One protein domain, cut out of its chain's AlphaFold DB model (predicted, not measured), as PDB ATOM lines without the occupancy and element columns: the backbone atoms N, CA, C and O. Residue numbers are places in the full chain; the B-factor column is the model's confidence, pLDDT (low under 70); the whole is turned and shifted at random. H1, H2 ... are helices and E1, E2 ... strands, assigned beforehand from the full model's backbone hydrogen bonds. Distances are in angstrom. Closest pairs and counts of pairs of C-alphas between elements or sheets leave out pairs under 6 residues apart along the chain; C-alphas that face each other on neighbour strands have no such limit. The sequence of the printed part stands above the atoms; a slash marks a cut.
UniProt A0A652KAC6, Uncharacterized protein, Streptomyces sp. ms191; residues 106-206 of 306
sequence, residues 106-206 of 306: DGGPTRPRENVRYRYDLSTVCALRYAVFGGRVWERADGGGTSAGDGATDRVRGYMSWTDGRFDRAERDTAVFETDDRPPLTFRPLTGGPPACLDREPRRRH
ATOM      1  N   ASP A 106      84.643 146.322 129.371       89.62
ATOM      2  CA  ASP A 106      85.745 147.041 130.010       89.62
ATOM      3  C   ASP A 106      86.586 146.054 130.836       89.62
ATOM      4  O   ASP A 106      86.143 145.510 131.844       89.62
ATOM      5  N   GLY A 107      87.805 145.763 130.375       89.62
ATOM      6  CA  GLY A 107      88.700 144.777 130.997       89.62
ATOM      7  C   GLY A 107      89.727 145.370 131.961       89.62
ATOM      8  O   GLY A 107      90.570 144.632 132.471       89.62
ATOM      9  N   GLY A 108      89.706 146.688 132.173       89.38
ATOM     10  CA  GLY A 108      90.781 147.406 132.858       89.38
ATOM     11  C   GLY A 108      92.132 147.326 132.117       89.38
ATOM     12  O   GLY A 108      92.184 146.935 130.940       89.38
ATOM     13  N   PRO A 109      93.238 147.707 132.778       89.50
ATOM     14  CA  PRO A 109      94.576 147.684 132.198       89.50
ATOM     15  C   PRO A 109      95.102 146.262 132.043       89.50
ATOM     16  O   PRO A 109      94.772 145.344 132.798       89.50
ATOM     17  N   THR A 110      96.042 146.097 131.119       90.81
ATOM     18  CA  THR A 110      96.839 144.861 131.026       90.81
ATOM     19  C   THR A 110      97.881 144.758 132.143       90.81
ATOM     20  O   THR A 110      98.313 143.657 132.473       90.81
ATOM     21  N   ARG A 111      98.264 145.886 132.752       90.31
ATOM     22  CA  ARG A 111      99.217 145.977 133.867       90.31
ATOM     23  C   ARG A 111      98.652 146.883 134.970       90.31
ATOM     24  O   ARG A 111      99.009 148.059 135.021       90.31
ATOM     25  N   PRO A 112      97.728 146.380 135.809       89.31
ATOM     26  CA  PRO A 112      97.143 147.160 136.886       89.31
ATOM     27  C   PRO A 112      98.205 147.545 137.902       89.31
ATOM     28  O   PRO A 112      99.134 146.784 138.181       89.31
ATOM     29  N   ARG A 113      98.034 148.732 138.474       84.50
ATOM     30  CA  ARG A 113      98.762 149.134 139.669       84.50
ATOM     31  C   ARG A 113      98.067 148.541 140.890       84.50
ATOM     32  O   ARG A 113      96.844 148.420 140.923       84.50
ATOM     33  N   GLU A 114      98.873 148.149 141.865       81.12
ATOM     34  CA  GLU A 114      98.394 147.573 143.115       81.12
ATOM     35  C   GLU A 114      97.485 148.564 143.856       81.12
ATOM     36  O   GLU A 114      97.768 149.762 143.888       81.12
ATOM     37  N   ASN A 115      96.394 148.069 144.442       75.12
ATOM     38  CA  ASN A 115      95.420 148.837 145.224       75.12
ATOM     39  C   ASN A 115      94.757 150.005 144.470       75.12
ATOM     40  O   ASN A 115      94.186 150.907 145.083       75.12
ATOM     41  N   VAL A 116      94.789 149.978 143.133       78.94
ATOM     42  CA  VAL A 116      94.058 150.917 142.277       78.94
ATOM     43  C   VAL A 116      92.810 150.243 141.729       78.94
ATOM     44  O   VAL A 116      92.858 149.110 141.243       78.94
ATOM     45  N   ARG A 117      91.685 150.958 141.791       84.62
ATOM     46  CA  ARG A 117      90.427 150.541 141.176       84.62
ATOM     47  C   ARG A 117      90.398 150.927 139.706       84.62
ATOM     48  O   ARG A 117      90.766 152.033 139.311       84.62
ATOM     49  N   TYR A 118      89.915 150.002 138.895       85.38
ATOM     50  CA  TYR A 118      89.691 150.189 137.471       85.38
ATOM     51  C   TYR A 118      88.256 149.825 137.149       85.38
ATOM     52  O   TYR A 118      87.728 148.851 137.686       85.38
ATOM     53  N   ARG A 119      87.628 150.584 136.248       86.38
ATOM     54  CA  ARG A 119      86.317 150.206 135.723       86.38
ATOM     55  C   ARG A 119      86.425 148.831 135.084       86.38
ATOM     56  O   ARG A 119      87.374 148.563 134.341       86.38
ATOM     57  N   TYR A 120      85.463 147.975 135.393       90.94
ATOM     58  CA  TYR A 120      85.508 146.597 134.952       90.94
ATOM     59  C   TYR A 120      84.106 146.041 134.716       90.94
ATOM     60  O   TYR A 120      83.212 146.182 135.553       90.94
ATOM     61  N   ASP A 121      83.939 145.364 133.585       92.75
ATOM     62  CA  ASP A 121      82.765 144.569 133.267       92.75
ATOM     63  C   ASP A 121      83.062 143.096 133.547       92.75
ATOM     64  O   ASP A 121      83.828 142.424 132.836       92.75
ATOM     65  N   LEU A 122      82.433 142.576 134.599       93.12
ATOM     66  CA  LEU A 122      82.494 141.163 134.930       93.12
ATOM     67  C   LEU A 122      81.488 140.395 134.076       93.12
ATOM     68  O   LEU A 122      80.280 140.556 134.214       93.12
ATOM     69  N   SER A 123      81.997 139.546 133.192       91.62
ATOM     70  CA  SER A 123      81.193 138.766 132.253       91.62
ATOM     71  C   SER A 123      80.279 137.761 132.954       91.62
ATOM     72  O   SER A 123      80.714 137.003 133.828       91.62
ATOM     73  N   THR A 124      79.019 137.689 132.523       90.88
ATOM     74  CA  THR A 124      78.062 136.676 133.000       90.88
ATOM     75  C   THR A 124      78.164 135.358 132.230       90.88
ATOM     76  O   THR A 124      77.621 134.355 132.693       90.88
ATOM     77  N   VAL A 125      78.916 135.304 131.119       90.56
ATOM     78  CA  VAL A 125      79.081 134.106 130.263       90.56
ATOM     79  C   VAL A 125      79.596 132.900 131.050       90.56
ATOM     80  O   VAL A 125      79.145 131.774 130.852       90.56
ATOM     81  N   CYS A 126      80.516 133.141 131.983       90.69
ATOM     82  CA  CYS A 126      81.049 132.126 132.886       90.69
ATOM     83  C   CYS A 126      80.395 132.169 134.279       90.69
ATOM     84  O   CYS A 126      81.051 131.861 135.273       90.69
ATOM     85  N   ALA A 127      79.135 132.606 134.379       90.62
ATOM     86  CA  ALA A 127      78.393 132.738 135.636       90.62
ATOM     87  C   ALA A 127      79.151 133.530 136.723       90.62
ATOM     88  O   ALA A 127      79.105 133.175 137.900       90.62
ATOM     89  N   LEU A 128      79.880 134.586 136.326       91.94
ATOM     90  CA  LEU A 128      80.705 135.423 137.213       91.94
ATOM     91  C   LEU A 128      81.850 134.671 137.927       91.94
ATOM     92  O   LEU A 128      82.449 135.204 138.861       91.94
ATOM     93  N   ARG A 129      82.167 133.435 137.516       93.50
ATOM     94  CA  ARG A 129      83.194 132.596 138.156       93.50
ATOM     95  C   ARG A 129      84.617 133.022 137.810       93.50
ATOM     96  O   ARG A 129      85.519 132.840 138.627       93.50
ATOM     97  N   TYR A 130      84.820 133.558 136.611       95.31
ATOM     98  CA  TYR A 130      86.138 133.933 136.117       95.31
ATOM     99  C   TYR A 130      86.187 135.407 135.730       95.31
ATOM    100  O   TYR A 130      85.194 135.977 135.279       95.31
ATOM    101  N   ALA A 131      87.361 136.008 135.890       95.94
ATOM    102  CA  ALA A 131      87.654 137.360 135.439       95.94
ATOM    103  C   ALA A 131      88.978 137.377 134.665       95.94
ATOM    104  O   ALA A 131      89.905 136.648 135.008       95.94
ATOM    105  N   VAL A 132      89.083 138.217 133.635       96.06
ATOM    106  CA  VAL A 132      90.322 138.458 132.889       96.06
ATOM    107  C   VAL A 132      90.776 139.881 133.185       96.06
ATOM    108  O   VAL A 132      90.233 140.838 132.638       96.06
ATOM    109  N   PHE A 133      91.767 140.022 134.060       95.88
ATOM    110  CA  PHE A 133      92.218 141.318 134.565       95.88
ATOM    111  C   PHE A 133      93.734 141.333 134.730       95.88
ATOM    112  O   PHE A 133      94.314 140.378 135.248       95.88
ATOM    113  N   GLY A 134      94.394 142.402 134.281       94.31
ATOM    114  CA  GLY A 134      95.851 142.505 134.347       94.31
ATOM    115  C   GLY A 134      96.592 141.411 133.588       94.31
ATOM    116  O   GLY A 134      97.569 140.863 134.095       94.31
ATOM    117  N   GLY A 135      96.082 141.051 132.405       92.75
ATOM    118  CA  GLY A 135      96.705 140.067 131.518       92.75
ATOM    119  C   GLY A 135      96.649 138.618 132.012       92.75
ATOM    120  O   GLY A 135      97.330 137.766 131.450       92.75
ATOM    121  N   ARG A 136      95.855 138.322 133.048       95.31
ATOM    122  CA  ARG A 136      95.720 136.983 133.639       95.31
ATOM    123  C   ARG A 136      94.264 136.630 133.922       95.31
ATOM    124  O   ARG A 136      93.405 137.509 134.010       95.31
ATOM    125  N   VAL A 137      94.010 135.330 134.052       96.62
ATOM    126  CA  VAL A 137      92.700 134.787 134.418       96.62
ATOM    127  C   VAL A 137      92.650 134.554 135.922       96.62
ATOM    128  O   VAL A 137      93.565 133.988 136.521       96.62
ATOM    129  N   TRP A 138      91.546 134.978 136.513       96.88
ATOM    130  CA  TRP A 138      91.245 134.862 137.923       96.88
ATOM    131  C   TRP A 138      90.038 133.952 138.116       96.88
ATOM    132  O   TRP A 138      89.091 134.013 137.336       96.88
ATOM    133  N   GLU A 139      90.055 133.132 139.161       96.06
ATOM    134  CA  GLU A 139      88.928 132.306 139.592       96.06
ATOM    135  C   GLU A 139      88.382 132.835 140.916       96.06
ATOM    136  O   GLU A 139      89.138 133.160 141.830       96.06
ATOM    137  N   ARG A 140      87.059 132.896 141.040       95.12
ATOM    138  CA  ARG A 140      86.385 133.288 142.275       95.12
ATOM    139  C   ARG A 140      86.808 132.379 143.439       95.12
ATOM    140  O   ARG A 140      86.767 131.153 143.341       95.12
ATOM    141  N   ALA A 141      87.246 132.979 144.544       92.25
ATOM    142  CA  ALA A 141      87.938 132.279 145.627       92.25
ATOM    143  C   ALA A 141      87.037 131.323 146.428       92.25
ATOM    144  O   ALA A 141      87.519 130.313 146.935       92.25
ATOM    145  N   ASP A 142      85.740 131.619 146.513       88.94
ATOM    146  CA  ASP A 142      84.727 130.773 147.157       88.94
ATOM    147  C   ASP A 142      84.251 129.614 146.256       88.94
ATOM    148  O   ASP A 142      83.393 128.833 146.662       88.94
ATOM    149  N   GLY A 143      84.777 129.502 145.025       81.81
ATOM    150  CA  GLY A 143      84.335 128.527 144.025       81.81
ATOM    151  C   GLY A 143      82.885 128.722 143.569       81.81
ATOM    152  O   GLY A 143      82.355 127.881 142.840       81.81
ATOM    153  N   GLY A 144      82.238 129.808 144.006       70.50
ATOM    154  CA  GLY A 144      80.818 130.045 143.837       70.50
ATOM    155  C   GLY A 144      80.447 130.180 142.367       70.50
ATOM    156  O   GLY A 144      80.953 131.045 141.655       70.50
ATOM    157  N   GLY A 145      79.512 129.346 141.929       68.44
ATOM    158  CA  GLY A 145      78.709 129.579 140.739       68.44
ATOM    159  C   GLY A 145      77.259 129.609 141.177       68.44
ATOM    160  O   GLY A 145      76.697 128.564 141.483       68.44
ATOM    161  N   THR A 146      76.655 130.789 141.239       53.75
ATOM    162  CA  THR A 146      75.221 130.903 141.498       53.75
ATOM    163  C   THR A 146      74.645 132.062 140.708       53.75
ATOM    164  O   THR A 146      75.034 133.215 140.889       53.75
ATOM    165  N   SER A 147      73.778 131.658 139.774       52.97
ATOM    166  CA  SER A 147      72.766 132.431 139.056       52.97
ATOM    167  C   SER A 147      73.124 133.896 138.835       52.97
ATOM    168  O   SER A 147      72.811 134.773 139.642       52.97
ATOM    169  N   ALA A 148      73.690 134.180 137.657       53.72
ATOM    170  CA  ALA A 148      73.353 135.429 136.991       53.72
ATOM    171  C   ALA A 148      71.822 135.520 137.033       53.72
ATOM    172  O   ALA A 148      71.150 134.709 136.402       53.72
ATOM    173  N   GLY A 149      71.280 136.374 137.908       50.62
ATOM    174  CA  GLY A 149      69.836 136.547 138.010       50.62
ATOM    175  C   GLY A 149      69.285 136.843 136.619       50.62
ATOM    176  O   GLY A 149      69.973 137.498 135.834       50.62
ATOM    177  N   ASP A 150      68.074 136.369 136.335       48.47
ATOM    178  CA  ASP A 150      67.385 136.385 135.031       48.47
ATOM    179  C   ASP A 150      67.196 137.784 134.377       48.47
ATOM    180  O   ASP A 150      66.463 137.949 133.405       48.47
ATOM    181  N   GLY A 151      67.874 138.824 134.866       50.72
ATOM    182  CA  GLY A 151      67.915 140.176 134.317       50.72
ATOM    183  C   GLY A 151      68.990 140.378 133.240       50.72
ATOM    184  O   GLY A 151      69.976 141.072 133.469       50.72
ATOM    185  N   ALA A 152      68.779 139.775 132.068       53.16
ATOM    186  CA  ALA A 152      69.047 140.306 130.718       53.16
ATOM    187  C   ALA A 152      70.341 141.105 130.393       53.16
ATOM    188  O   ALA A 152      70.313 141.939 129.486       53.16
ATOM    189  N   THR A 153      71.483 140.878 131.048       71.75
ATOM    190  CA  THR A 153      72.764 141.481 130.617       71.75
ATOM    191  C   THR A 153      73.909 140.468 130.599       71.75
ATOM    192  O   THR A 153      73.999 139.564 131.430       71.75
ATOM    193  N   ASP A 154      74.799 140.613 129.619       81.56
ATOM    194  CA  ASP A 154      75.999 139.789 129.405       81.56
ATOM    195  C   ASP A 154      77.144 140.117 130.388       81.56
ATOM    196  O   ASP A 154      78.218 139.511 130.340       81.56
ATOM    197  N   ARG A 155      76.925 141.081 131.292       90.62
ATOM    198  CA  ARG A 155      77.928 141.616 132.213       90.62
ATOM    199  C   ARG A 155      77.313 142.188 133.484       90.62
ATOM    200  O   ARG A 155      76.187 142.671 133.489       90.62
ATOM    201  N   VAL A 156      78.110 142.228 134.540       89.50
ATOM    202  CA  VAL A 156      77.885 143.031 135.739       89.50
ATOM    203  C   VAL A 156      78.930 144.136 135.747       89.50
ATOM    204  O   VAL A 156      80.125 143.865 135.641       89.50
ATOM    205  N   ARG A 157      78.481 145.386 135.856       88.38
ATOM    206  CA  ARG A 157      79.370 146.550 135.900       88.38
ATOM    207  C   ARG A 157      79.869 146.772 137.320       88.38
ATOM    208  O   ARG A 157      79.087 146.687 138.265       88.38
ATOM    209  N   GLY A 158      81.140 147.109 137.450       88.06
ATOM    210  CA  GLY A 158      81.734 147.433 138.735       88.06
ATOM    211  C   GLY A 158      83.170 147.899 138.593       88.06
ATOM    212  O   GLY A 158      83.559 148.507 137.589       88.06
ATOM    213  N   TYR A 159      83.954 147.588 139.614       88.50
ATOM    214  CA  TYR A 159      85.352 147.971 139.720       88.50
ATOM    215  C   TYR A 159      86.182 146.751 140.049       88.50
ATOM    216  O   TYR A 159      85.797 145.965 140.906       88.50
ATOM    217  N   MET A 160      87.321 146.604 139.387       91.94
ATOM    218  CA  MET A 160      88.311 145.597 139.728       91.94
ATOM    219  C   MET A 160      89.532 146.287 140.328       91.94
ATOM    220  O   MET A 160      90.048 147.256 139.769       91.94
ATOM    221  N   SER A 161      89.997 145.769 141.456       90.19
ATOM    222  CA  SER A 161      91.277 146.120 142.065       90.19
ATOM    223  C   SER A 161      92.098 144.860 142.310       90.19
ATOM    224  O   SER A 161      91.587 143.741 142.231       90.19
ATOM    225  N   TRP A 162      93.391 145.032 142.551       91.25
ATOM    226  CA  TRP A 162      94.324 143.929 142.734       91.25
ATOM    227  C   TRP A 162      95.369 144.266 143.793       91.25
ATOM    228  O   TRP A 162      95.865 145.392 143.819       91.25
ATOM    229  N   THR A 163      95.722 143.282 144.614       84.62
ATOM    230  CA  THR A 163      96.839 143.331 145.563       84.62
ATOM    231  C   THR A 163      97.755 142.132 145.345       84.62
ATOM    232  O   THR A 163      97.281 141.013 145.121       84.62
ATOM    233  N   ASP A 164      99.072 142.351 145.398       80.81
ATOM    234  CA  ASP A 164     100.058 141.265 145.334       80.81
ATOM    235  C   ASP A 164     100.320 140.630 146.713       80.81
ATOM    236  O   ASP A 164     101.087 139.668 146.822       80.81
ATOM    237  N   GLY A 165      99.664 141.155 147.758       68.94
ATOM    238  CA  GLY A 165      99.750 140.680 149.134       68.94
ATOM    239  C   GLY A 165     101.059 141.031 149.848       68.94
ATOM    240  O   GLY A 165     101.309 140.556 150.964       68.94
ATOM    241  N   ARG A 166     101.936 141.850 149.245       61.44
ATOM    242  CA  ARG A 166     103.269 142.124 149.805       61.44
ATOM    243  C   ARG A 166     103.270 143.032 151.018       61.44
ATOM    244  O   ARG A 166     104.234 142.940 151.780       61.44
ATOM    245  N   PHE A 167     102.246 143.863 151.220       53.56
ATOM    246  CA  PHE A 167     102.255 144.828 152.323       53.56
ATOM    247  C   PHE A 167     102.351 144.145 153.700       53.56
ATOM    248  O   PHE A 167     103.095 144.631 154.546       53.56
ATOM    249  N   ASP A 168     101.747 142.959 153.866       52.62
ATOM    250  CA  ASP A 168     101.821 142.175 155.111       52.62
ATOM    251  C   ASP A 168     102.384 140.745 154.947       52.62
ATOM    252  O   ASP A 168     102.486 140.010 155.931       52.62
ATOM    253  N   ARG A 169     102.774 140.310 153.733       54.06
ATOM    254  CA  ARG A 169     103.259 138.945 153.371       54.06
ATOM    255  C   ARG A 169     102.333 137.770 153.739       54.06
ATOM    256  O   ARG A 169     102.615 136.636 153.355       54.06
ATOM    257  N   ALA A 170     101.262 138.019 154.485       55.47
ATOM    258  CA  ALA A 170     100.224 137.062 154.843       55.47
ATOM    259  C   ALA A 170      99.037 137.108 153.866       55.47
ATOM    260  O   ALA A 170      98.298 136.128 153.757       55.47
ATOM    261  N   GLU A 171      98.860 138.221 153.152       61.62
ATOM    262  CA  GLU A 171      97.820 138.360 152.140       61.62
ATOM    263  C   GLU A 171      98.234 137.647 150.849       61.62
ATOM    264  O   GLU A 171      99.403 137.625 150.461       61.62
ATOM    265  N   ARG A 172      97.272 136.983 150.209       76.56
ATOM    266  CA  ARG A 172      97.497 136.257 148.956       76.56
ATOM    267  C   ARG A 172      97.293 137.210 147.780       76.56
ATOM    268  O   ARG A 172      96.451 138.101 147.861       76.56
ATOM    269  N   ASP A 173      98.005 136.954 146.682       89.69
ATOM    270  CA  ASP A 173      97.743 137.558 145.369       89.69
ATOM    271  C   ASP A 173      96.246 137.418 145.055       89.69
ATOM    272  O   ASP A 173      95.741 136.300 144.915       89.69
ATOM    273  N   THR A 174      95.514 138.531 145.055       92.56
ATOM    274  CA  THR A 174      94.050 138.532 144.952       92.56
ATOM    275  C   THR A 174      93.563 139.711 144.127       92.56
ATOM    276  O   THR A 174      94.119 140.808 144.171       92.56
ATOM    277  N   ALA A 175      92.500 139.473 143.363       93.75
ATOM    278  CA  ALA A 175      91.743 140.520 142.695       93.75
ATOM    279  C   ALA A 175      90.360 140.626 143.337       93.75
ATOM    280  O   ALA A 175      89.757 139.610 143.687       93.75
ATOM    281  N   VAL A 176      89.855 141.843 143.502       92.19
ATOM    282  CA  VAL A 176      88.561 142.103 144.135       92.19
ATOM    283  C   VAL A 176      87.692 142.879 143.163       92.19
ATOM    284  O   VAL A 176      88.074 143.958 142.708       92.19
ATOM    285  N   PHE A 177      86.523 142.318 142.860       92.19
ATOM    286  CA  PHE A 177      85.484 142.979 142.088       92.19
ATOM    287  C   PHE A 177      84.410 143.537 143.018       92.19
ATOM    288  O   PHE A 177      83.827 142.799 143.813       92.19
ATOM    289  N   GLU A 178      84.118 144.823 142.896       88.44
ATOM    290  CA  GLU A 178      83.171 145.545 143.743       88.44
ATOM    291  C   GLU A 178      82.058 146.167 142.898       88.44
ATOM    292  O   GLU A 178      82.306 146.692 141.809       88.44
ATOM    293  N   THR A 179      80.828 146.142 143.415       83.75
ATOM    294  CA  THR A 179      79.670 146.844 142.845       83.75
ATOM    295  C   THR A 179      78.946 147.627 143.941       83.75
ATOM    296  O   THR A 179      79.157 147.393 145.129       83.75
ATOM    297  N   ASP A 180      78.067 148.553 143.555       71.88
ATOM    298  CA  ASP A 180      77.307 149.377 144.509       71.88
ATOM    299  C   ASP A 180      76.130 148.637 145.178       71.88
ATOM    300  O   ASP A 180      75.425 149.210 146.015       71.88
ATOM    301  N   ASP A 181      75.820 147.417 144.742       76.12
ATOM    302  CA  ASP A 181      74.597 146.680 145.084       76.12
ATOM    303  C   ASP A 181      74.848 145.246 145.574       76.12
ATOM    304  O   ASP A 181      73.902 144.570 145.983       76.12
ATOM    305  N   ARG A 182      76.098 144.764 145.551       81.50
ATOM    306  CA  ARG A 182      76.450 143.389 145.925       81.50
ATOM    307  C   ARG A 182      77.695 143.353 146.809       81.50
ATOM    308  O   ARG A 182      78.545 144.235 146.710       81.50
ATOM    309  N   PRO A 183      77.837 142.319 147.657       84.75
ATOM    310  CA  PRO A 183      79.092 142.067 148.350       84.75
ATOM    311  C   PRO A 183      80.259 141.916 147.358       84.75
ATOM    312  O   PRO A 183      80.052 141.351 146.277       84.75
ATOM    313  N   PRO A 184      81.477 142.359 147.720       88.81
ATOM    314  CA  PRO A 184      82.654 142.181 146.882       88.81
ATOM    315  C   PRO A 184      82.903 140.711 146.534       88.81
ATOM    316  O   PRO A 184      82.814 139.826 147.389       88.81
ATOM    317  N   LEU A 185      83.266 140.454 145.281       91.94
ATOM    318  CA  LEU A 185      83.709 139.144 144.824       91.94
ATOM    319  C   LEU A 185      85.233 139.101 144.870       91.94
ATOM    320  O   LEU A 185      85.907 139.883 144.204       91.94
ATOM    321  N   THR A 186      85.780 138.174 145.651       93.56
ATOM    322  CA  THR A 186      87.228 137.954 145.722       93.56
ATOM    323  C   THR A 186      87.632 136.858 144.751       93.56
ATOM    324  O   THR A 186      87.005 135.798 144.699       93.56
ATOM    325  N   PHE A 187      88.710 137.090 144.017       95.50
ATOM    326  CA  PHE A 187      89.290 136.150 143.081       95.50
ATOM    327  C   PHE A 187      90.741 135.847 143.440       95.50
ATOM    328  O   PHE A 187      91.483 136.696 143.933       95.50
ATOM    329  N   ARG A 188      91.146 134.619 143.136       95.00
ATOM    330  CA  ARG A 188      92.518 134.121 143.213       95.00
ATOM    331  C   ARG A 188      93.041 133.835 141.802       95.00
ATOM    332  O   ARG A 188      92.230 133.593 140.904       95.00
ATOM    333  N   PRO A 189      94.361 133.831 141.579       95.62
ATOM    334  CA  PRO A 189      94.928 133.439 140.300       95.62
ATOM    335  C   PRO A 189      94.447 132.038 139.915       95.62
ATOM    336  O   PRO A 189      94.466 131.122 140.743       95.62
ATOM    337  N   LEU A 190      93.994 131.871 138.672       95.75
ATOM    338  CA  LEU A 190      93.610 130.558 138.169       95.75
ATOM    339  C   LEU A 190      94.863 129.685 138.010       95.75
ATOM    340  O   LEU A 190      95.836 130.091 137.376       95.75
ATOM    341  N   THR A 191      94.827 128.462 138.537       93.38
ATOM    342  CA  THR A 191      95.867 127.462 138.276       93.38
ATOM    343  C   THR A 191      95.492 126.633 137.053       93.38
ATOM    344  O   THR A 191      94.521 125.878 137.098       93.38
ATOM    345  N   GLY A 192      96.271 126.748 135.979       93.12
ATOM    346  CA  GLY A 192      96.066 126.010 134.730       93.12
ATOM    347  C   GLY A 192      95.667 126.903 133.553       93.12
ATOM    348  O   GLY A 192      95.935 128.103 133.551       93.12
ATOM    349  N   GLY A 193      95.087 126.292 132.519       94.00
ATOM    350  CA  GLY A 193      94.668 126.991 131.302       94.00
ATOM    351  C   GLY A 193      93.342 127.752 131.465       94.00
ATOM    352  O   GLY A 193      92.543 127.397 132.335       94.00
ATOM    353  N   PRO A 194      93.077 128.772 130.624       95.06
ATOM    354  CA  PRO A 194      91.793 129.467 130.604       95.06
ATOM    355  C   PRO A 194      90.618 128.501 130.355       95.06
ATOM    356  O   PRO A 194      90.730 127.609 129.511       95.06
ATOM    357  N   PRO A 195      89.480 128.655 131.053       95.06
ATOM    358  CA  PRO A 195      88.298 127.829 130.830       95.06
ATOM    359  C   PRO A 195      87.609 128.176 129.503       95.06
ATOM    360  O   PRO A 195      87.437 129.346 129.175       95.06
ATOM    361  N   ALA A 196      87.106 127.157 128.799       96.12
ATOM    362  CA  ALA A 196      86.482 127.289 127.472       96.12
ATOM    363  C   ALA A 196      85.255 128.223 127.420       96.12
ATOM    364  O   ALA A 196      84.859 128.682 126.352       96.12
ATOM    365  N   CYS A 197      84.616 128.518 128.559       93.75
ATOM    366  CA  CYS A 197      83.528 129.497 128.585       93.75
ATOM    367  C   CYS A 197      84.020 130.920 128.261       93.75
ATOM    368  O   CYS A 197      83.234 131.709 127.743       93.75
ATOM    369  N   LEU A 198      85.301 131.235 128.503       94.00
ATOM    370  CA  LEU A 198      85.868 132.551 128.194       94.00
ATOM    371  C   LEU A 198      85.962 132.814 126.686       94.00
ATOM    372  O   LEU A 198      85.884 133.967 126.275       94.00
ATOM    373  N   ASP A 199      86.027 131.770 125.856       94.56
ATOM    374  CA  ASP A 199      86.049 131.902 124.391       94.56
ATOM    375  C   ASP A 199      84.739 132.481 123.826       94.56
ATOM    376  O   ASP A 199      84.674 132.890 122.667       94.56
ATOM    377  N   ARG A 200      83.679 132.512 124.645       92.56
ATOM    378  CA  ARG A 200      82.363 133.068 124.303       92.56
ATOM    379  C   ARG A 200      82.159 134.487 124.837       92.56
ATOM    380  O   ARG A 200      81.081 135.043 124.642       92.56
ATOM    381  N   GLU A 201      83.136 135.061 125.541       90.12
ATOM    382  CA  GLU A 201      83.023 136.437 126.022       90.12
ATOM    383  C   GLU A 201      83.005 137.436 124.857       90.12
ATOM    384  O   GLU A 201      83.729 137.262 123.869       90.12
ATOM    385  N   PRO A 202      82.238 138.534 124.976       90.31
ATOM    386  CA  PRO A 202      82.452 139.692 124.126       90.31
ATOM    387  C   PRO A 202      83.911 140.161 124.208       90.31
ATOM    388  O   PRO A 202      84.582 140.010 125.233       90.31
ATOM    389  N   ARG A 203      84.404 140.780 123.128       92.38
ATOM    390  CA  ARG A 203      85.765 141.336 123.099       92.38
ATOM    391  C   ARG A 203      85.971 142.302 124.262       92.38
ATOM    392  O   ARG A 203      85.067 143.052 124.605       92.38
ATOM    393  N   ARG A 204      87.178 142.335 124.826       91.12
ATOM    394  CA  ARG A 204      87.544 143.300 125.868       91.12
ATOM    395  C   ARG A 204      88.192 144.537 125.258       91.12
ATOM    396  O   ARG A 204      89.018 144.434 124.353       91.12
ATOM    397  N   ARG A 205      87.838 145.704 125.782       90.00
ATOM    398  CA  ARG A 205      88.589 146.947 125.621       90.00
ATOM    399  C   ARG A 205      89.455 147.124 126.860       90.00
ATOM    400  O   ARG A 205      88.956 147.074 127.984       90.00
ATOM    401  N   HIS A 206      90.746 147.338 126.649       86.75
ATOM    402  CA  HIS A 206      91.670 147.652 127.732       86.75
ATOM    403  C   HIS A 206      91.794 149.162 127.893       86.75
ATOM    404  O   HIS A 206      91.886 149.893 126.907       86.75
TER     405      HIS A 206
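Overview. This is residues 106 to 206 of the 306 residues of an uncharacterized protein of Streptomyces sp. ms191 (UniProt A0A652KAC6). Little of this domain is regular structure; one antiparallel folded sheet, E1 E4 E5 E6 E3 E2, curls into a nearly closed barrel that H1 only grazes. E1 E4 E5 face E3 E2, with E6 as hinge. Of 101 printed residues, 39 are in six strands, then one helix: mostly strand. The whole is compact, radius of gyration of the C-alphas 12.9 A, spanning 40 by 31 by 26 A.

Arrangement. E1, residues 118 to 123, neighbours E4, residues 155 to 163; N 120 and O 158 are 3.0 A apart. E2, residues 130 to 133, and E3, residues 136 to 140, form a hairpin; N 131 and O 138 are 3.0 A apart. E4, E5, residues 174 to 178, and E6, residues 185 to 189, form a meander of antiparallel neighbours; with E3 beside E6 it is a Greek key. H1, residues 196 to 200, has 0 of 1 O i to N i+4 and 2 of 2 O i to N i+3 pairs within hydrogen-bond range.

Along the chain. E4 is 23.2 A long. C-alpha 118 is at (89.691, 150.189, 137.471), C-alpha 200 at (82.363, 133.068, 124.303).

Size, cuts and confidence. The printed part has no cut. E3 to E4 is a long link. Residues 145 to 152 and 165 to 171 have pLDDT under 70.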